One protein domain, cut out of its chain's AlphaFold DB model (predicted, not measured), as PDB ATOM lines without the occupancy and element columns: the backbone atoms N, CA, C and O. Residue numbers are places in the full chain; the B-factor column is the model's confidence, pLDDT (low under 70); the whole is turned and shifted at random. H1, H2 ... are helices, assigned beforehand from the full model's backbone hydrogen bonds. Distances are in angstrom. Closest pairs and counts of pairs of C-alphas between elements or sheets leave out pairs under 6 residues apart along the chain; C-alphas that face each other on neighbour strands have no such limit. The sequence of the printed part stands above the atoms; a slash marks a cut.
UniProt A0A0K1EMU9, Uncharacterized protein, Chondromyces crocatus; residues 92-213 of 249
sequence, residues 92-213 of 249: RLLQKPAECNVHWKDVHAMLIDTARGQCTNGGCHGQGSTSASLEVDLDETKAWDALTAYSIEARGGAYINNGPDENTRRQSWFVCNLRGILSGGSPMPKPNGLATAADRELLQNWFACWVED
ATOM      1  N   ARG A  92     -60.672   9.187   0.085       64.75
ATOM      2  CA  ARG A  92     -60.060  10.417   0.623       64.75
ATOM      3  C   ARG A  92     -60.598  10.781   2.006       64.75
ATOM      4  O   ARG A  92     -59.899  11.440   2.760       64.75
ATOM      5  N   LEU A  93     -61.812  10.343   2.345       61.34
ATOM      6  CA  LEU A  93     -62.423  10.521   3.673       61.34
ATOM      7  C   LEU A  93     -61.778   9.669   4.761       61.34
ATOM      8  O   LEU A  93     -62.027   9.867   5.943       61.34
ATOM      9  N   LEU A  94     -61.005   8.687   4.327       68.81
ATOM     10  CA  LEU A  94     -60.473   7.618   5.145       68.81
ATOM     11  C   LEU A  94     -58.946   7.692   5.186       68.81
ATOM     12  O   LEU A  94     -58.295   6.766   5.663       68.81
ATOM     13  N   GLN A  95     -58.374   8.791   4.680       81.12
ATOM     14  CA  GLN A  95     -56.966   9.094   4.866       81.12
ATOM     15  C   GLN A  95     -56.750   9.428   6.332       81.12
ATOM     16  O   GLN A  95     -56.986  10.547   6.781       81.12
ATOM     17  N   LYS A  96     -56.335   8.407   7.074       83.50
ATOM     18  CA  LYS A  96     -55.988   8.537   8.475       83.50
ATOM     19  C   LYS A  96     -54.853   9.559   8.624       83.50
ATOM     20  O   LYS A  96     -53.853   9.449   7.904       83.50
ATOM     21  N   PRO A  97     -54.976  10.538   9.535       88.69
ATOM     22  CA  PRO A  97     -53.855  11.404   9.869       88.69
ATOM     23  C   PRO A  97     -52.708  10.577  10.468       88.69
ATOM     24  O   PRO A  97     -52.917   9.487  10.999       88.69
ATOM     25  N   ALA A  98     -51.483  11.106  10.412       90.12
ATOM     26  CA  ALA A  98     -50.327  10.449  11.031       90.12
ATOM     27  C   ALA A  98     -50.534  10.219  12.540       90.12
ATOM     28  O   ALA A  98     -50.065   9.223  13.088       90.12
ATOM     29  N   GLU A  99     -51.276  11.120  13.184       90.69
ATOM     30  CA  GLU A  99     -51.640  11.048  14.592       90.69
ATOM     31  C   GLU A  99     -53.148  11.242  14.764       90.69
ATOM     32  O   GLU A  99     -53.740  12.180  14.223       90.69
ATOM     33  N   CYS A 100     -53.770  10.364  15.547       91.88
ATOM     34  CA  CYS A 100     -55.180  10.460  15.904       91.88
ATOM     35  C   CYS A 100     -55.331  11.202  17.232       91.88
ATOM     36  O   CYS A 100     -55.344  10.583  18.291       91.88
ATOM     37  N   ASN A 101     -55.434  12.529  17.150       92.19
ATOM     38  CA  ASN A 101     -55.523  13.412  18.321       92.19
ATOM     39  C   ASN A 101     -56.894  14.098  18.468       92.19
ATOM     40  O   ASN A 101     -57.101  14.847  19.416       92.19
ATOM     41  N   VAL A 102     -57.814  13.885  17.518       91.44
ATOM     42  CA  VAL A 102     -59.150  14.496  17.529       91.44
ATOM     43  C   VAL A 102     -60.157  13.493  18.076       91.44
ATOM     44  O   VAL A 102     -60.322  12.411  17.514       91.44
ATOM     45  N   HIS A 103     -60.855  13.870  19.143       93.62
ATOM     46  CA  HIS A 103     -61.880  13.061  19.797       93.62
ATOM     47  C   HIS A 103     -63.286  13.601  19.520       93.62
ATOM     48  O   HIS A 103     -63.462  14.729  19.050       93.62
ATOM     49  N   TRP A 104     -64.308  12.806  19.857       93.31
ATOM     50  CA  TRP A 104     -65.706  13.221  19.715       93.31
ATOM     51  C   TRP A 104     -66.000  14.563  20.399       93.31
ATOM     52  O   TRP A 104     -66.650  15.416  19.800       93.31
ATOM     53  N   LYS A 105     -65.453  14.807  21.596       93.50
ATOM     54  CA  LYS A 105     -65.596  16.090  22.302       93.50
ATOM     55  C   LYS A 105     -65.155  17.305  21.473       93.50
ATOM     56  O   LYS A 105     -65.767  18.365  21.565       93.50
ATOM     57  N   ASP A 106     -64.119  17.163  20.642       94.00
ATOM     58  CA  ASP A 106     -63.582  18.260  19.826       94.00
ATOM     59  C   ASP A 106     -64.506  18.545  18.635       94.00
ATOM     60  O   ASP A 106     -64.729  19.701  18.259       94.00
ATOM     61  N   VAL A 107     -65.088  17.481  18.072       91.50
ATOM     62  CA  VAL A 107     -66.134  17.567  17.049       91.50
ATOM     63  C   VAL A 107     -67.388  18.207  17.626       91.50
ATOM     64  O   VAL A 107     -67.902  19.159  17.045       91.50
ATOM     65  N   HIS A 108     -67.867  17.726  18.772       92.12
ATOM     66  CA  HIS A 108     -69.049  18.260  19.437       92.12
ATOM     67  C   HIS A 108     -68.879  19.743  19.780       92.12
ATOM     68  O   HIS A 108     -69.731  20.547  19.405       92.12
ATOM     69  N   ALA A 109     -67.734  20.132  20.351       92.44
ATOM     70  CA  ALA A 109     -67.408  21.533  20.609       92.44
ATOM     71  C   ALA A 109     -67.479  22.392  19.334       92.44
ATOM     72  O   ALA A 109     -68.023  23.492  19.364       92.44
ATOM     73  N   MET A 110     -66.983  21.889  18.199       90.44
ATOM     74  CA  MET A 110     -67.095  22.577  16.908       90.44
ATOM     75  C   MET A 110     -68.552  22.687  16.427       90.44
ATOM     76  O   MET A 110     -68.950  23.753  15.950       90.44
ATOM     77  N   LEU A 111     -69.351  21.621  16.563       86.44
ATOM     78  CA  LEU A 111     -70.753  21.597  16.129       86.44
ATOM     79  C   LEU A 111     -71.596  22.638  16.876       86.44
ATOM     80  O   LEU A 111     -72.462  23.264  16.266       86.44
ATOM     81  N   ILE A 112     -71.345  22.843  18.170       87.44
ATOM     82  CA  ILE A 112     -72.126  23.771  19.004       87.44
ATOM     83  C   ILE A 112     -71.580  25.211  19.009       87.44
ATOM     84  O   ILE A 112     -72.234  26.114  19.529       87.44
ATOM     85  N   ASP A 113     -70.389  25.443  18.451       85.81
ATOM     86  CA  ASP A 113     -69.741  26.756  18.429       85.81
ATOM     87  C   ASP A 113     -70.419  27.692  17.411       85.81
ATOM     88  O   ASP A 113     -70.531  27.397  16.214       85.81
ATOM     89  N   THR A 114     -70.853  28.859  17.898       79.69
ATOM     90  CA  THR A 114     -71.565  29.883  17.125       79.69
ATOM     91  C   THR A 114     -70.685  30.630  16.121       79.69
ATOM     92  O   THR A 114     -71.205  31.404  15.332       79.69
ATOM     93  N   ALA A 115     -69.373  30.428  16.094       80.50
ATOM     94  CA  ALA A 115     -68.469  30.941  15.067       80.50
ATOM     95  C   ALA A 115     -68.030  29.856  14.068       80.50
ATOM     96  O   ALA A 115     -67.387  30.181  13.069       80.50
ATOM     97  N   ARG A 116     -68.369  28.583  14.325       83.44
ATOM     98  CA  ARG A 116     -67.907  27.426  13.546       83.44
ATOM     99  C   ARG A 116     -69.077  26.657  12.931       83.44
ATOM    100  O   ARG A 116     -69.569  27.054  11.876       83.44
ATOM    101  N   GLY A 117     -69.513  25.565  13.562       76.06
ATOM    102  CA  GLY A 117     -70.557  24.683  13.043       76.06
ATOM    103  C   GLY A 117     -71.971  25.236  13.207       76.06
ATOM    104  O   GLY A 117     -72.815  24.990  12.346       76.06
ATOM    105  N   GLN A 118     -72.232  26.000  14.274       78.44
ATOM    106  CA  GLN A 118     -73.536  26.595  14.595       78.44
ATOM    107  C   GLN A 118     -74.738  25.624  14.526       78.44
ATOM    108  O   GLN A 118     -75.873  26.043  14.279       78.44
ATOM    109  N   CYS A 119     -74.526  24.321  14.712       78.69
ATOM    110  CA  CYS A 119     -75.554  23.308  14.479       78.69
ATOM    111  C   CYS A 119     -76.697  23.406  15.498       78.69
ATOM    112  O   CYS A 119     -77.846  23.124  15.165       78.69
ATOM    113  N   THR A 120     -76.410  23.877  16.711       80.19
ATOM    114  CA  THR A 120     -77.363  23.970  17.828       80.19
ATOM    115  C   THR A 120     -78.172  25.263  17.857       80.19
ATOM    116  O   THR A 120     -78.930  25.497  18.800       80.19
ATOM    117  N   ASN A 121     -78.052  26.119  16.838       75.12
ATOM    118  CA  ASN A 121     -78.859  27.330  16.762       75.12
ATOM    119  C   ASN A 121     -80.363  26.994  16.753       75.12
ATOM    120  O   ASN A 121     -80.810  25.995  16.177       75.12
ATOM    121  N   GLY A 122     -81.156  27.846  17.410       66.44
ATOM    122  CA  GLY A 122     -82.609  27.699  17.473       66.44
ATOM    123  C   GLY A 122     -83.223  27.724  16.073       66.44
ATOM    124  O   GLY A 122     -82.981  28.654  15.303       66.44
ATOM    125  N   GLY A 123     -84.008  26.694  15.746       62.94
ATOM    126  CA  GLY A 123     -84.525  26.496  14.393       62.94
ATOM    127  C   GLY A 123     -83.484  25.945  13.416       62.94
ATOM    128  O   GLY A 123     -83.583  26.241  12.233       62.94
ATOM    129  N   CYS A 124     -82.494  25.180  13.897       70.25
ATOM    130  CA  CYS A 124     -81.519  24.405  13.112       70.25
ATOM    131  C   CYS A 124     -81.561  22.939  13.592       70.25
ATOM    132  O   CYS A 124     -82.516  22.232  13.272       70.25
ATOM    133  N   HIS A 125     -80.618  22.532  14.446       78.00
ATOM    134  CA  HIS A 125     -80.653  21.271  15.198       78.00
ATOM    135  C   HIS A 125     -80.641  21.497  16.717       78.00
ATOM    136  O   HIS A 125     -80.430  20.562  17.477       78.00
ATOM    137  N   GLY A 126     -80.829  22.734  17.186       76.25
ATOM    138  CA  GLY A 126     -80.898  23.032  18.616       76.25
ATOM    139  C   GLY A 126     -82.151  22.490  19.304       76.25
ATOM    140  O   GLY A 126     -83.164  22.194  18.662       76.25
ATOM    141  N   GLN A 127     -82.089  22.441  20.634       72.00
ATOM    142  CA  GLN A 127     -83.190  22.016  21.493       72.00
ATOM    143  C   GLN A 127     -84.488  22.780  21.184       72.00
ATOM    144  O   GLN A 127     -84.502  24.010  21.088       72.00
ATOM    145  N   GLY A 128     -85.594  22.046  21.041       65.06
ATOM    146  CA  GLY A 128     -86.904  22.627  20.731       65.06
ATOM    147  C   GLY A 128     -87.149  22.914  19.246       65.06
ATOM    148  O   GLY A 128     -88.093  23.636  18.918       65.06
ATOM    149  N   SER A 129     -86.336  22.351  18.347       62.22
ATOM    150  CA  SER A 129     -86.659  22.295  16.919       62.22
ATOM    151  C   SER A 129     -88.036  21.646  16.708       62.22
ATOM    152  O   SER A 129     -88.303  20.540  17.175       62.22
ATOM    153  N   THR A 130     -88.950  22.362  16.049       52.00
ATOM    154  CA  THR A 130     -90.371  21.986  15.910       52.00
ATOM    155  C   THR A 130     -90.652  21.048  14.735       52.00
ATOM    156  O   THR A 130     -91.766  20.546  14.588       52.00
ATOM    157  N   SER A 131     -89.654  20.800  13.896       50.31
ATOM    158  CA  SER A 131     -89.671  19.789  12.839       50.31
ATOM    159  C   SER A 131     -89.039  18.502  13.359       50.31
ATOM    160  O   SER A 131     -88.188  18.561  14.233       50.31
ATOM    161  N   ALA A 132     -89.405  17.343  12.810       49.28
ATOM    162  CA  ALA A 132     -88.811  16.028  13.099       49.28
ATOM    163  C   ALA A 132     -87.329  15.899  12.645       49.28
ATOM    164  O   ALA A 132     -86.947  14.931  11.985       49.28
ATOM    165  N   SER A 133     -86.531  16.922  12.931       61.69
ATOM    166  CA  SER A 133     -85.127  17.105  12.597       61.69
ATOM    167  C   SER A 133     -84.252  16.466  13.662       61.69
ATOM    168  O   SER A 133     -84.615  16.416  14.837       61.69
ATOM    169  N   LEU A 134     -83.074  16.032  13.241       73.88
ATOM    170  CA  LEU A 134     -82.000  15.607  14.125       73.88
ATOM    171  C   LEU A 134     -81.706  16.712  15.157       73.88
ATOM    172  O   LEU A 134     -81.460  17.847  14.758       73.88
ATOM    173  N   GLU A 135     -81.750  16.400  16.453       80.06
ATOM    174  CA  GLU A 135     -81.355  17.325  17.525       80.06
ATOM    175  C   GLU A 135     -79.883  17.095  17.887       80.06
ATOM    176  O   GLU A 135     -79.445  15.962  18.077       80.06
ATOM    177  N   VAL A 136     -79.116  18.178  17.977       84.88
ATOM    178  CA  VAL A 136     -77.751  18.205  18.496       84.88
ATOM    179  C   VAL A 136     -77.813  18.894  19.857       84.88
ATOM    180  O   VAL A 136     -78.012  20.106  19.943       84.88
ATOM    181  N   ASP A 137     -77.690  18.108  20.925       88.81
ATOM    182  CA  ASP A 137     -77.726  18.611  22.301       88.81
ATOM    183  C   ASP A 137     -76.417  19.359  22.644       88.81
ATOM    184  O   ASP A 137     -75.353  19.117  22.064       88.81
ATOM    185  N   LEU A 138     -76.491  20.285  23.601       89.44
ATOM    186  CA  LEU A 138     -75.312  20.931  24.186       89.44
ATOM    187  C   LEU A 138     -74.513  19.975  25.085       89.44
ATOM    188  O   LEU A 138     -73.363  20.259  25.401       89.44
ATOM    189  N   ASP A 139     -75.109  18.866  25.507       91.31
ATOM    190  CA  ASP A 139     -74.437  17.752  26.163       91.31
ATOM    191  C   ASP A 139     -73.833  16.795  25.123       91.31
ATOM    192  O   ASP A 139     -74.524  16.291  24.237       91.31
ATOM    193  N   GLU A 140     -72.533  16.521  25.253       91.00
ATOM    194  CA  GLU A 140     -71.766  15.676  24.326       91.00
ATOM    195  C   GLU A 140     -72.346  14.260  24.194       91.00
ATOM    196  O   GLU A 140     -72.395  13.705  23.090       91.00
ATOM    197  N   THR A 141     -72.778  13.672  25.314       91.12
ATOM    198  CA  THR A 141     -73.271  12.291  25.356       91.12
ATOM    199  C   THR A 141     -74.645  12.214  24.709       91.12
ATOM    200  O   THR A 141     -74.874  11.377  23.842       91.12
ATOM    201  N   LYS A 142     -75.543  13.144  25.046       90.00
ATOM    202  CA  LYS A 142     -76.870  13.199  24.420       90.00
ATOM    203  C   LYS A 142     -76.796  13.499  22.928       90.00
ATOM    204  O   LYS A 142     -77.559  12.918  22.160       90.00
ATOM    205  N   ALA A 143     -75.878  14.370  22.507       89.25
ATOM    206  CA  ALA A 143     -75.645  14.633  21.092       89.25
ATOM    207  C   ALA A 143     -75.180  13.365  20.365       89.25
ATOM    208  O   ALA A 143     -75.701  13.048  19.296       89.25
ATOM    209  N   TRP A 144     -74.249  12.609  20.952       91.25
ATOM    210  CA  TRP A 144     -73.820  11.323  20.402       91.25
ATOM    211  C   TRP A 144     -74.972  10.324  20.273       91.25
ATOM    212  O   TRP A 144     -75.170   9.736  19.206       91.25
ATOM    213  N   ASP A 145     -75.743  10.145  21.345       89.12
ATOM    214  CA  ASP A 145     -76.869   9.214  21.381       89.12
ATOM    215  C   ASP A 145     -77.914   9.581  20.321       89.12
ATOM    216  O   ASP A 145     -78.375   8.719  19.575       89.12
ATOM    217  N   ALA A 146     -78.230  10.872  20.179       85.88
ATOM    218  CA  ALA A 146     -79.139  11.356  19.146       85.88
ATOM    219  C   ALA A 146     -78.605  11.074  17.733       85.88
ATOM    220  O   ALA A 146     -79.334  10.553  16.889       85.88
ATOM    221  N   LEU A 147     -77.328  11.367  17.469       85.56
ATOM    222  CA  LEU A 147     -76.711  11.209  16.148       85.56
ATOM    223  C   LEU A 147     -76.500   9.745  15.744       85.56
ATOM    224  O   LEU A 147     -76.522   9.428  14.555       85.56
ATOM    225  N   THR A 148     -76.298   8.846  16.705       87.81
ATOM    226  CA  THR A 148     -76.165   7.404  16.440       87.81
ATOM    227  C   THR A 148     -77.515   6.694  16.358       87.81
ATOM    228  O   THR A 148     -77.655   5.745  15.588       87.81
ATOM    229  N   ALA A 149     -78.529   7.167  17.089       84.38
ATOM    230  CA  ALA A 149     -79.899   6.667  16.982       84.38
ATOM    231  C   ALA A 149     -80.625   7.179  15.727       84.38
ATOM    232  O   ALA A 149     -81.549   6.528  15.230       84.38
ATOM    233  N   TYR A 150     -80.230   8.343  15.207       79.69
ATOM    234  CA  TYR A 150     -80.854   8.928  14.030       79.69
ATOM    235  C   TYR A 150     -80.498   8.144  12.766       79.69
ATOM    236  O   TYR A 150     -79.333   7.975  12.398       79.69
ATOM    237  N   SER A 151     -81.529   7.693  12.060       74.12
ATOM    238  CA  SER A 151     -81.410   7.039  10.764       74.12
ATOM    239  C   SER A 151     -82.452   7.595   9.809       74.12
ATOM    240  O   SER A 151     -83.554   7.975  10.207       74.12
ATOM    241  N   ILE A 152     -82.092   7.647   8.531       64.00
ATOM    242  CA  ILE A 152     -83.035   7.959   7.466       64.00
ATOM    243  C   ILE A 152     -83.048   6.732   6.563       64.00
ATOM    244  O   ILE A 152     -82.193   6.595   5.688       64.00
ATOM    245  N   GLU A 153     -84.005   5.825   6.783       56.47
ATOM    246  CA  GLU A 153     -84.139   4.579   6.005       56.47
ATOM    247  C   GLU A 153     -84.138   4.858   4.496       56.47
ATOM    248  O   GLU A 153     -83.482   4.175   3.713       56.47
ATOM    249  N   ALA A 154     -84.792   5.950   4.098       51.97
ATOM    250  CA  ALA A 154     -84.905   6.383   2.715       51.97
ATOM    251  C   ALA A 154     -83.576   6.873   2.090       51.97
ATOM    252  O   ALA A 154     -83.496   7.054   0.876       51.97
ATOM    253  N   ARG A 155     -82.532   7.096   2.901       55.03
ATOM    254  CA  ARG A 155     -81.195   7.561   2.484       55.03
ATOM    255  C   ARG A 155     -80.085   6.556   2.785       55.03
ATOM    256  O   ARG A 155     -78.913   6.897   2.678       55.03
ATOM    257  N   GLY A 156     -80.456   5.318   3.104       54.47
ATOM    258  CA  GLY A 156     -79.521   4.201   3.122       54.47
ATOM    259  C   GLY A 156     -78.678   4.060   4.387       54.47
ATOM    260  O   GLY A 156     -77.681   3.349   4.329       54.47
ATOM    261  N   GLY A 157     -79.048   4.670   5.522       66.38
ATOM    262  CA  GLY A 157     -78.375   4.321   6.776       66.38
ATOM    263  C   GLY A 157     -78.551   5.257   7.968       66.38
ATOM    264  O   GLY A 157     -79.268   6.262   7.930       66.38
ATOM    265  N   ALA A 158     -77.868   4.870   9.047       78.56
ATOM    266  CA  ALA A 158     -77.666   5.666  10.251       78.56
ATOM    267  C   ALA A 158     -76.792   6.899   9.966       78.56
ATOM    268  O   ALA A 158     -75.923   6.885   9.088       78.56
ATOM    269  N   TYR A 159     -77.010   7.972  10.726       79.81
ATOM    270  CA  TYR A 159     -76.257   9.213  10.564       79.81
ATOM    271  C   TYR A 159     -74.802   9.058  10.998       79.81
ATOM    272  O   TYR A 159     -73.893   9.304  10.201       79.81
ATOM    273  N   ILE A 160     -74.592   8.546  12.210       87.25
ATOM    274  CA  ILE A 160     -73.337   7.932  12.649       87.25
ATOM    275  C   ILE A 160     -73.605   6.437  12.826       87.25
ATOM    276  O   ILE A 160     -74.329   6.026  13.731       87.25
ATOM    277  N   ASN A 161     -73.046   5.605  11.952       88.19
ATOM    278  CA  ASN A 161     -73.269   4.166  11.988       88.19
ATOM    279  C   ASN A 161     -72.289   3.498  12.957       88.19
ATOM    280  O   ASN A 161     -71.185   3.152  12.562       88.19
ATOM    281  N   ASN A 162     -72.673   3.292  14.218       87.56
ATOM    282  CA  ASN A 162     -71.807   2.680  15.238       87.56
ATOM    283  C   ASN A 162     -71.762   1.136  15.166       87.56
ATOM    284  O   ASN A 162     -71.835   0.442  16.181       87.56
ATOM    285  N   GLY A 163     -71.713   0.589  13.952       85.62
ATOM    286  CA  GLY A 163     -71.676  -0.850  13.721       85.62
ATOM    287  C   GLY A 163     -70.399  -1.527  14.238       85.62
ATOM    288  O   GLY A 163     -69.387  -0.867  14.503       85.62
ATOM    289  N   PRO A 164     -70.423  -2.865  14.367       84.69
ATOM    290  CA  PRO A 164     -69.341  -3.623  14.995       84.69
ATOM    291  C   PRO A 164     -68.050  -3.627  14.167       84.69
ATOM    292  O   PRO A 164     -66.959  -3.693  14.730       84.69
ATOM    293  N   ASP A 165     -68.142  -3.505  12.845       87.56
ATOM    294  CA  ASP A 165     -66.999  -3.537  11.937       87.56
ATOM    295  C   ASP A 165     -66.773  -2.208  11.204       87.56
ATOM    296  O   ASP A 165     -67.650  -1.347  11.095       87.56
ATOM    297  N   GLU A 166     -65.556  -2.060  10.694       86.25
ATOM    298  CA  GLU A 166     -65.085  -0.868   9.999       86.25
ATOM    299  C   GLU A 166     -65.920  -0.544   8.755       86.25
ATOM    300  O   GLU A 166     -66.275   0.614   8.545       86.25
ATOM    301  N   ASN A 167     -66.293  -1.549   7.952       83.62
ATOM    302  CA  ASN A 167     -67.069  -1.327   6.730       83.62
ATOM    303  C   ASN A 167     -68.454  -0.776   7.060       83.62
ATOM    304  O   ASN A 167     -68.922   0.145   6.393       83.62
ATOM    305  N   THR A 168     -69.082  -1.291   8.117       84.00
ATOM    306  CA  THR A 168     -70.351  -0.764   8.614       84.00
ATOM    307  C   THR A 168     -70.189   0.675   9.122       84.00
ATOM    308  O   THR A 168     -70.980   1.542   8.755       84.00
ATOM    309  N   ARG A 169     -69.125   0.991   9.873       87.19
ATOM    310  CA  ARG A 169     -68.869   2.372  10.340       87.19
ATOM    311  C   ARG A 169     -68.591   3.359   9.208       87.19
ATOM    312  O   ARG A 169     -69.054   4.502   9.258       87.19
ATOM    313  N   ARG A 170     -67.910   2.917   8.145       83.69
ATOM    314  CA  ARG A 170     -67.679   3.707   6.922       83.69
ATOM    315  C   ARG A 170     -68.986   4.114   6.235       83.69
ATOM    316  O   ARG A 170     -68.995   5.138   5.564       83.69
ATOM    317  N   GLN A 171     -70.092   3.401   6.464       80.00
ATOM    318  CA  GLN A 171     -71.428   3.722   5.938       80.00
ATOM    319  C   GLN A 171     -72.176   4.799   6.755       80.00
ATOM    320  O   GLN A 171     -73.405   4.809   6.805       80.00
ATOM    321  N   SER A 172     -71.456   5.705   7.422       81.62
ATOM    322  CA  SER A 172     -72.052   6.808   8.187       81.62
ATOM    323  C   SER A 172     -72.429   7.983   7.279       81.62
ATOM    324  O   SER A 172     -71.571   8.552   6.603       81.62
ATOM    325  N   TRP A 173     -73.700   8.395   7.291       76.00
ATOM    326  CA  TRP A 173     -74.191   9.481   6.432       76.00
ATOM    327  C   TRP A 173     -73.581  10.859   6.744       76.00
ATOM    328  O   TRP A 173     -73.460  11.697   5.845       76.00
ATOM    329  N   PHE A 174     -73.178  11.120   7.992       77.44
ATOM    330  CA  PHE A 174     -72.775  12.466   8.418       77.44
ATOM    331  C   PHE A 174     -71.620  13.045   7.584       77.44
ATOM    332  O   PHE A 174     -71.598  14.243   7.302       77.44
ATOM    333  N   VAL A 175     -70.690  12.205   7.122       69.81
ATOM    334  CA  VAL A 175     -69.535  12.649   6.327       69.81
ATOM    335  C   VAL A 175     -69.963  13.168   4.953       69.81
ATOM    336  O   VAL A 175     -69.396  14.134   4.436       69.81
ATOM    337  N   CYS A 176     -71.001  12.562   4.380       69.44
ATOM    338  CA  CYS A 176     -71.598  12.975   3.113       69.44
ATOM    339  C   CYS A 176     -72.300  14.325   3.262       69.44
ATOM    340  O   CYS A 176     -72.136  15.220   2.431       69.44
ATOM    341  N   ASN A 177     -73.026  14.483   4.370       69.69
ATOM    342  CA  ASN A 177     -73.825  15.665   4.665       69.69
ATOM    343  C   ASN A 177     -72.960  16.911   4.967       69.69
ATOM    344  O   ASN A 177     -73.277  18.019   4.536       69.69
ATOM    345  N   LEU A 178     -71.828  16.745   5.663       64.25
ATOM    346  CA  LEU A 178     -70.984  17.867   6.107       64.25
ATOM    347  C   LEU A 178     -70.017  18.410   5.038       64.25
ATOM    348  O   LEU A 178     -69.514  19.526   5.175       64.25
ATOM    349  N   ARG A 179     -69.762  17.668   3.950       60.31
ATOM    350  CA  ARG A 179     -68.892  18.127   2.846       60.31
ATOM    351  C   ARG A 179     -69.635  18.887   1.748       60.31
ATOM    352  O   ARG A 179     -69.015  19.709   1.079       60.31
ATOM    353  N   GLY A 180     -70.915  18.589   1.520       50.34
ATOM    354  CA  GLY A 180     -71.688  19.151   0.405       50.34
ATOM    355  C   GLY A 180     -71.158  18.810  -0.990       50.34
ATOM    356  O   GLY A 180     -71.357  19.585  -1.923       50.34
ATOM    357  N   ILE A 181     -70.461  17.681  -1.148       43.59
ATOM    358  CA  ILE A 181     -69.931  17.207  -2.436       43.59
ATOM    359  C   ILE A 181     -70.508  15.816  -2.727       43.59
ATOM    360  O   ILE A 181     -70.727  15.040  -1.804       43.59
ATOM    361  N   LEU A 182     -70.703  15.507  -4.015       41.97
ATOM    362  CA  LEU A 182     -71.092  14.189  -4.544       41.97
ATOM    363  C   LEU A 182     -72.374  13.625  -3.923       41.97
ATOM    364  O   LEU A 182     -72.346  12.733  -3.082       41.97
ATOM    365  N   SER A 183     -73.518  14.135  -4.387       41.34
ATOM    366  CA  SER A 183     -74.851  13.577  -4.101       41.34
ATOM    367  C   SER A 183     -75.308  13.671  -2.633       41.34
ATOM    368  O   SER A 183     -76.490  13.484  -2.375       41.34
ATOM    369  N   GLY A 184     -74.420  14.034  -1.698       42.06
ATOM    370  CA  GLY A 184     -74.592  14.088  -0.239       42.06
ATOM    371  C   GLY A 184     -75.584  15.109   0.337       42.06
ATOM    372  O   GLY A 184     -75.681  15.231   1.553       42.06
ATOM    373  N   GLY A 185     -76.316  15.849  -0.503       48.81
ATOM    374  CA  GLY A 185     -77.167  16.973  -0.091       48.81
ATOM    375  C   GLY A 185     -76.456  18.338  -0.086       48.81
ATOM    376  O   GLY A 185     -75.285  18.443  -0.446       48.81
ATOM    377  N   SER A 186     -77.187  19.408   0.270       49.03
ATOM    378  CA  SER A 186     -76.590  20.736   0.499       49.03
ATOM    379  C   SER A 186     -75.631  20.682   1.691       49.03
ATOM    380  O   SER A 186     -76.036  20.148   2.723       49.03
ATOM    381  N   PRO A 187     -74.433  21.284   1.601       55.19
ATOM    382  CA  PRO A 187     -73.512  21.353   2.732       55.19
ATOM    383  C   PRO A 187     -74.193  21.979   3.962       55.19
ATOM    384  O   PRO A 187     -74.837  23.027   3.848       55.19
ATOM    385  N   MET A 188     -74.055  21.339   5.128       59.09
ATOM    386  CA  MET A 188     -74.585  21.839   6.403       59.09
ATOM    387  C   MET A 188     -73.497  22.500   7.275       59.09
ATOM    388  O   MET A 188     -72.399  21.945   7.371       59.09
ATOM    389  N   PRO A 189     -73.787  23.654   7.917       55.75
ATOM    390  CA  PRO A 189     -74.996  24.477   7.745       55.75
ATOM    391  C   PRO A 189     -75.018  25.233   6.397       55.75
ATOM    392  O   PRO A 189     -73.982  25.636   5.872       55.75
ATOM    393  N   LYS A 190     -76.208  25.467   5.820       51.00
ATOM    394  CA  LYS A 190     -76.335  26.298   4.604       51.00
ATOM    395  C   LYS A 190     -75.883  27.745   4.868       51.00
ATOM    396  O   LYS A 190     -76.059  28.239   5.981       51.00
ATOM    397  N   PRO A 191     -75.407  28.471   3.836       49.22
ATOM    398  CA  PRO A 191     -75.251  28.036   2.440       49.22
ATOM    399  C   PRO A 191     -73.912  27.345   2.131       49.22
ATOM    400  O   PRO A 191     -73.783  26.751   1.066       49.22
ATOM    401  N   ASN A 192     -72.930  27.412   3.035       50.38
ATOM    402  CA  ASN A 192     -71.528  27.099   2.720       50.38
ATOM    403  C   ASN A 192     -71.000  25.808   3.362       50.38
ATOM    404  O   ASN A 192     -69.862  25.420   3.099       50.38
ATOM    405  N   GLY A 193     -71.798  25.143   4.196       62.34
ATOM    406  CA  GLY A 193     -71.315  24.073   5.055       62.34
ATOM    407  C   GLY A 193     -70.530  24.607   6.236       62.34
ATOM    408  O   GLY A 193     -70.611  25.785   6.583       62.34
ATOM    409  N   LEU A 194     -69.725  23.729   6.823       70.00
ATOM    410  CA  LEU A 194     -68.733  24.101   7.823       70.00
ATOM    411  C   LEU A 194     -67.893  25.278   7.330       70.00
ATOM    412  O   LEU A 194     -67.319  25.230   6.233       70.00
ATOM    413  N   ALA A 195     -67.839  26.321   8.157       65.50
ATOM    414  CA  ALA A 195     -67.365  27.644   7.774       65.50
ATOM    415  C   ALA A 195     -65.926  27.637   7.237       65.50
ATOM    416  O   ALA A 195     -65.592  28.423   6.348       65.50
ATOM    417  N   THR A 196     -65.073  26.735   7.735       76.12
ATOM    418  CA  THR A 196     -63.641  26.725   7.424       76.12
ATOM    419  C   THR A 196     -63.138  25.371   6.919       76.12
ATOM    420  O   THR A 196     -63.741  24.320   7.134       76.12
ATOM    421  N   ALA A 197     -61.994  25.386   6.223       79.38
ATOM    422  CA  ALA A 197     -61.285  24.158   5.860       79.38
ATOM    423  C   ALA A 197     -60.803  23.381   7.095       79.38
ATOM    424  O   ALA A 197     -60.855  22.157   7.077       79.38
ATOM    425  N   ALA A 198     -60.427  24.088   8.165       84.06
ATOM    426  CA  ALA A 198     -59.988  23.485   9.419       84.06
ATOM    427  C   ALA A 198     -61.110  22.690  10.105       84.06
ATOM    428  O   ALA A 198     -60.869  21.598  10.603       84.06
ATOM    429  N   ASP A 199     -62.352  23.185  10.079       84.06
ATOM    430  CA  ASP A 199     -63.497  22.455  10.642       84.06
ATOM    431  C   ASP A 199     -63.801  21.176   9.855       84.06
ATOM    432  O   ASP A 199     -64.110  20.135  10.436       84.06
ATOM    433  N   ARG A 200     -63.671  21.238   8.523       80.88
ATOM    434  CA  ARG A 200     -63.810  20.058   7.659       80.88
ATOM    435  C   ARG A 200     -62.709  19.036   7.925       80.88
ATOM    436  O   ARG A 200     -63.009  17.851   8.020       80.88
ATOM    437  N   GLU A 201     -61.468  19.490   8.060       84.62
ATOM    438  CA  GLU A 201     -60.317  18.637   8.357       84.62
ATOM    439  C   GLU A 201     -60.439  17.984   9.740       84.62
ATOM    440  O   GLU A 201     -60.222  16.783   9.863       84.62
ATOM    441  N   LEU A 202     -60.876  18.732  10.760       89.06
ATOM    442  CA  LEU A 202     -61.129  18.205  12.105       89.06
ATOM    443  C   LEU A 202     -62.100  17.018  12.058       89.06
ATOM    444  O   LEU A 202     -61.810  15.956  12.606       89.06
ATOM    445  N   LEU A 203     -63.228  17.173  11.361       87.25
ATOM    446  CA  LEU A 203     -64.223  16.109  11.209       87.25
ATOM    447  C   LEU A 203     -63.712  14.907  10.419       87.25
ATOM    448  O   LEU A 203     -64.025  13.773  10.774       87.25
ATOM    449  N   GLN A 204     -62.949  15.141   9.351       85.12
ATOM    450  CA  GLN A 204     -62.365  14.070   8.541       85.12
ATOM    451  C   GLN A 204     -61.337  13.266   9.339       85.12
ATOM    452  O   GLN A 204     -61.394  12.038   9.336       85.12
ATOM    453  N   ASN A 205     -60.458  13.951  10.071       89.56
ATOM    454  CA  ASN A 205     -59.444  13.326  10.913       89.56
ATOM    455  C   ASN A 205     -60.087  12.512  12.037       89.56
ATOM    456  O   ASN A 205     -59.724  11.353  12.231       89.56
ATOM    457  N   TRP A 206     -61.079  13.084  12.729       92.25
ATOM    458  CA  TRP A 206     -61.841  12.349  13.734       92.25
ATOM    459  C   TRP A 206     -62.492  11.098  13.140       92.25
ATOM    460  O   TRP A 206     -62.311  10.007  13.672       92.25
ATOM    461  N   PHE A 207     -63.208  11.232  12.019       90.81
ATOM    462  CA  PHE A 207     -63.918  10.108  11.415       90.81
ATOM    463  C   PHE A 207     -62.980   8.977  11.003       90.81
ATOM    464  O   PHE A 207     -63.253   7.816  11.302       90.81
ATOM    465  N   ALA A 208     -61.869   9.308  10.339       89.38
ATOM    466  CA  ALA A 208     -60.893   8.321   9.898       89.38
ATOM    467  C   ALA A 208     -60.328   7.517  11.083       89.38
ATOM    468  O   ALA A 208     -60.157   6.306  10.971       89.38
ATOM    469  N   CYS A 209     -60.105   8.169  12.227       91.75
ATOM    470  CA  CYS A 209     -59.636   7.518  13.450       91.75
ATOM    471  C   CYS A 209     -60.741   6.724  14.168       91.75
ATOM    472  O   CYS A 209     -60.520   5.579  14.558       91.75
ATOM    473  N   TRP A 210     -61.945   7.286  14.300       92.50
ATOM    474  CA  TRP A 210     -63.087   6.639  14.956       92.50
ATOM    475  C   TRP A 210     -63.561   5.376  14.229       92.50
ATOM    476  O   TRP A 210     -63.938   4.392  14.861       92.50
ATOM    477  N   VAL A 211     -63.514   5.371  12.897       89.81
ATOM    478  CA  VAL A 211     -63.863   4.191  12.099       89.81
ATOM    479  C   VAL A 211     -62.963   2.995  12.439       89.81
ATOM    480  O   VAL A 211     -63.443   1.860  12.441       89.81
ATOM    481  N   GLU A 212     -61.693   3.218  12.769       88.62
ATOM    482  CA  GLU A 212     -60.769   2.148  13.162       88.62
ATOM    483  C   GLU A 212     -60.865   1.813  14.658       88.62
ATOM    484  O   GLU A 212     -60.904   0.636  15.014       88.62
ATOM    485  N   ASP A 213     -60.956   2.828  15.524       89.44
ATOM    486  CA  ASP A 213     -61.042   2.673  16.981       89.44
ATOM    487  C   ASP A 213     -62.215   3.479  17.576       89.44
ATOM    488  O   ASP A 213     -62.039   4.577  18.120       89.44
TER     489      ASP A 213
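What this domain is: This is residues 92 to 213 of the 249 residues of an uncharacterized protein of Chondromyces crocatus (UniProt A0A0K1EMU9). With little regular structure, long loops surround a few helices: H1 and H4 pack on the long H5, H3 packs on its residues 211 to 212, and H2 is away from H5. The printed part has 122 residues, with five named helices, H1 to H5 in order, and no named strand. It is all helix, though these hold 46 residues, and compact: radius of gyration of the C-alphas 13.6 A, spans 39 by 31 by 29 A.

Where its parts are: Find C-alpha 104 at (-65.706, 13.221, 19.715); from there H1 runs 12.4 A to residue 112. Next come H2, residues 140 to 149, 14.2 A; H3, residues 166 to 170; and H4, residues 174 to 179. H5, residues 197 to 212, runs 23.2 A to C-alpha 212 at (-60.769, 2.148, 13.162).

How they stand to each other: Start at the hub, H5. Its residues 199 to 206 alone touch H1, closest at C-alphas Val 107 and Leu 203, 6.3 A. H4 and H5 form a hairpin, a shallow tilt of 25 degrees, opposite ways, closest at C-alphas Arg 179 and Arg 200, 7.3 A. Every O i to N i+4 pair is within hydrogen-bond range in H1, H2 and H3; H4 has 1 of 2, H5 11 of 12.

The domain as a whole: The printed part has no cut. Long links join H1 to H2, H2 to H3 and H4 to H5. Look for pLDDT under 70 in 37 residues, among them 175 to 193.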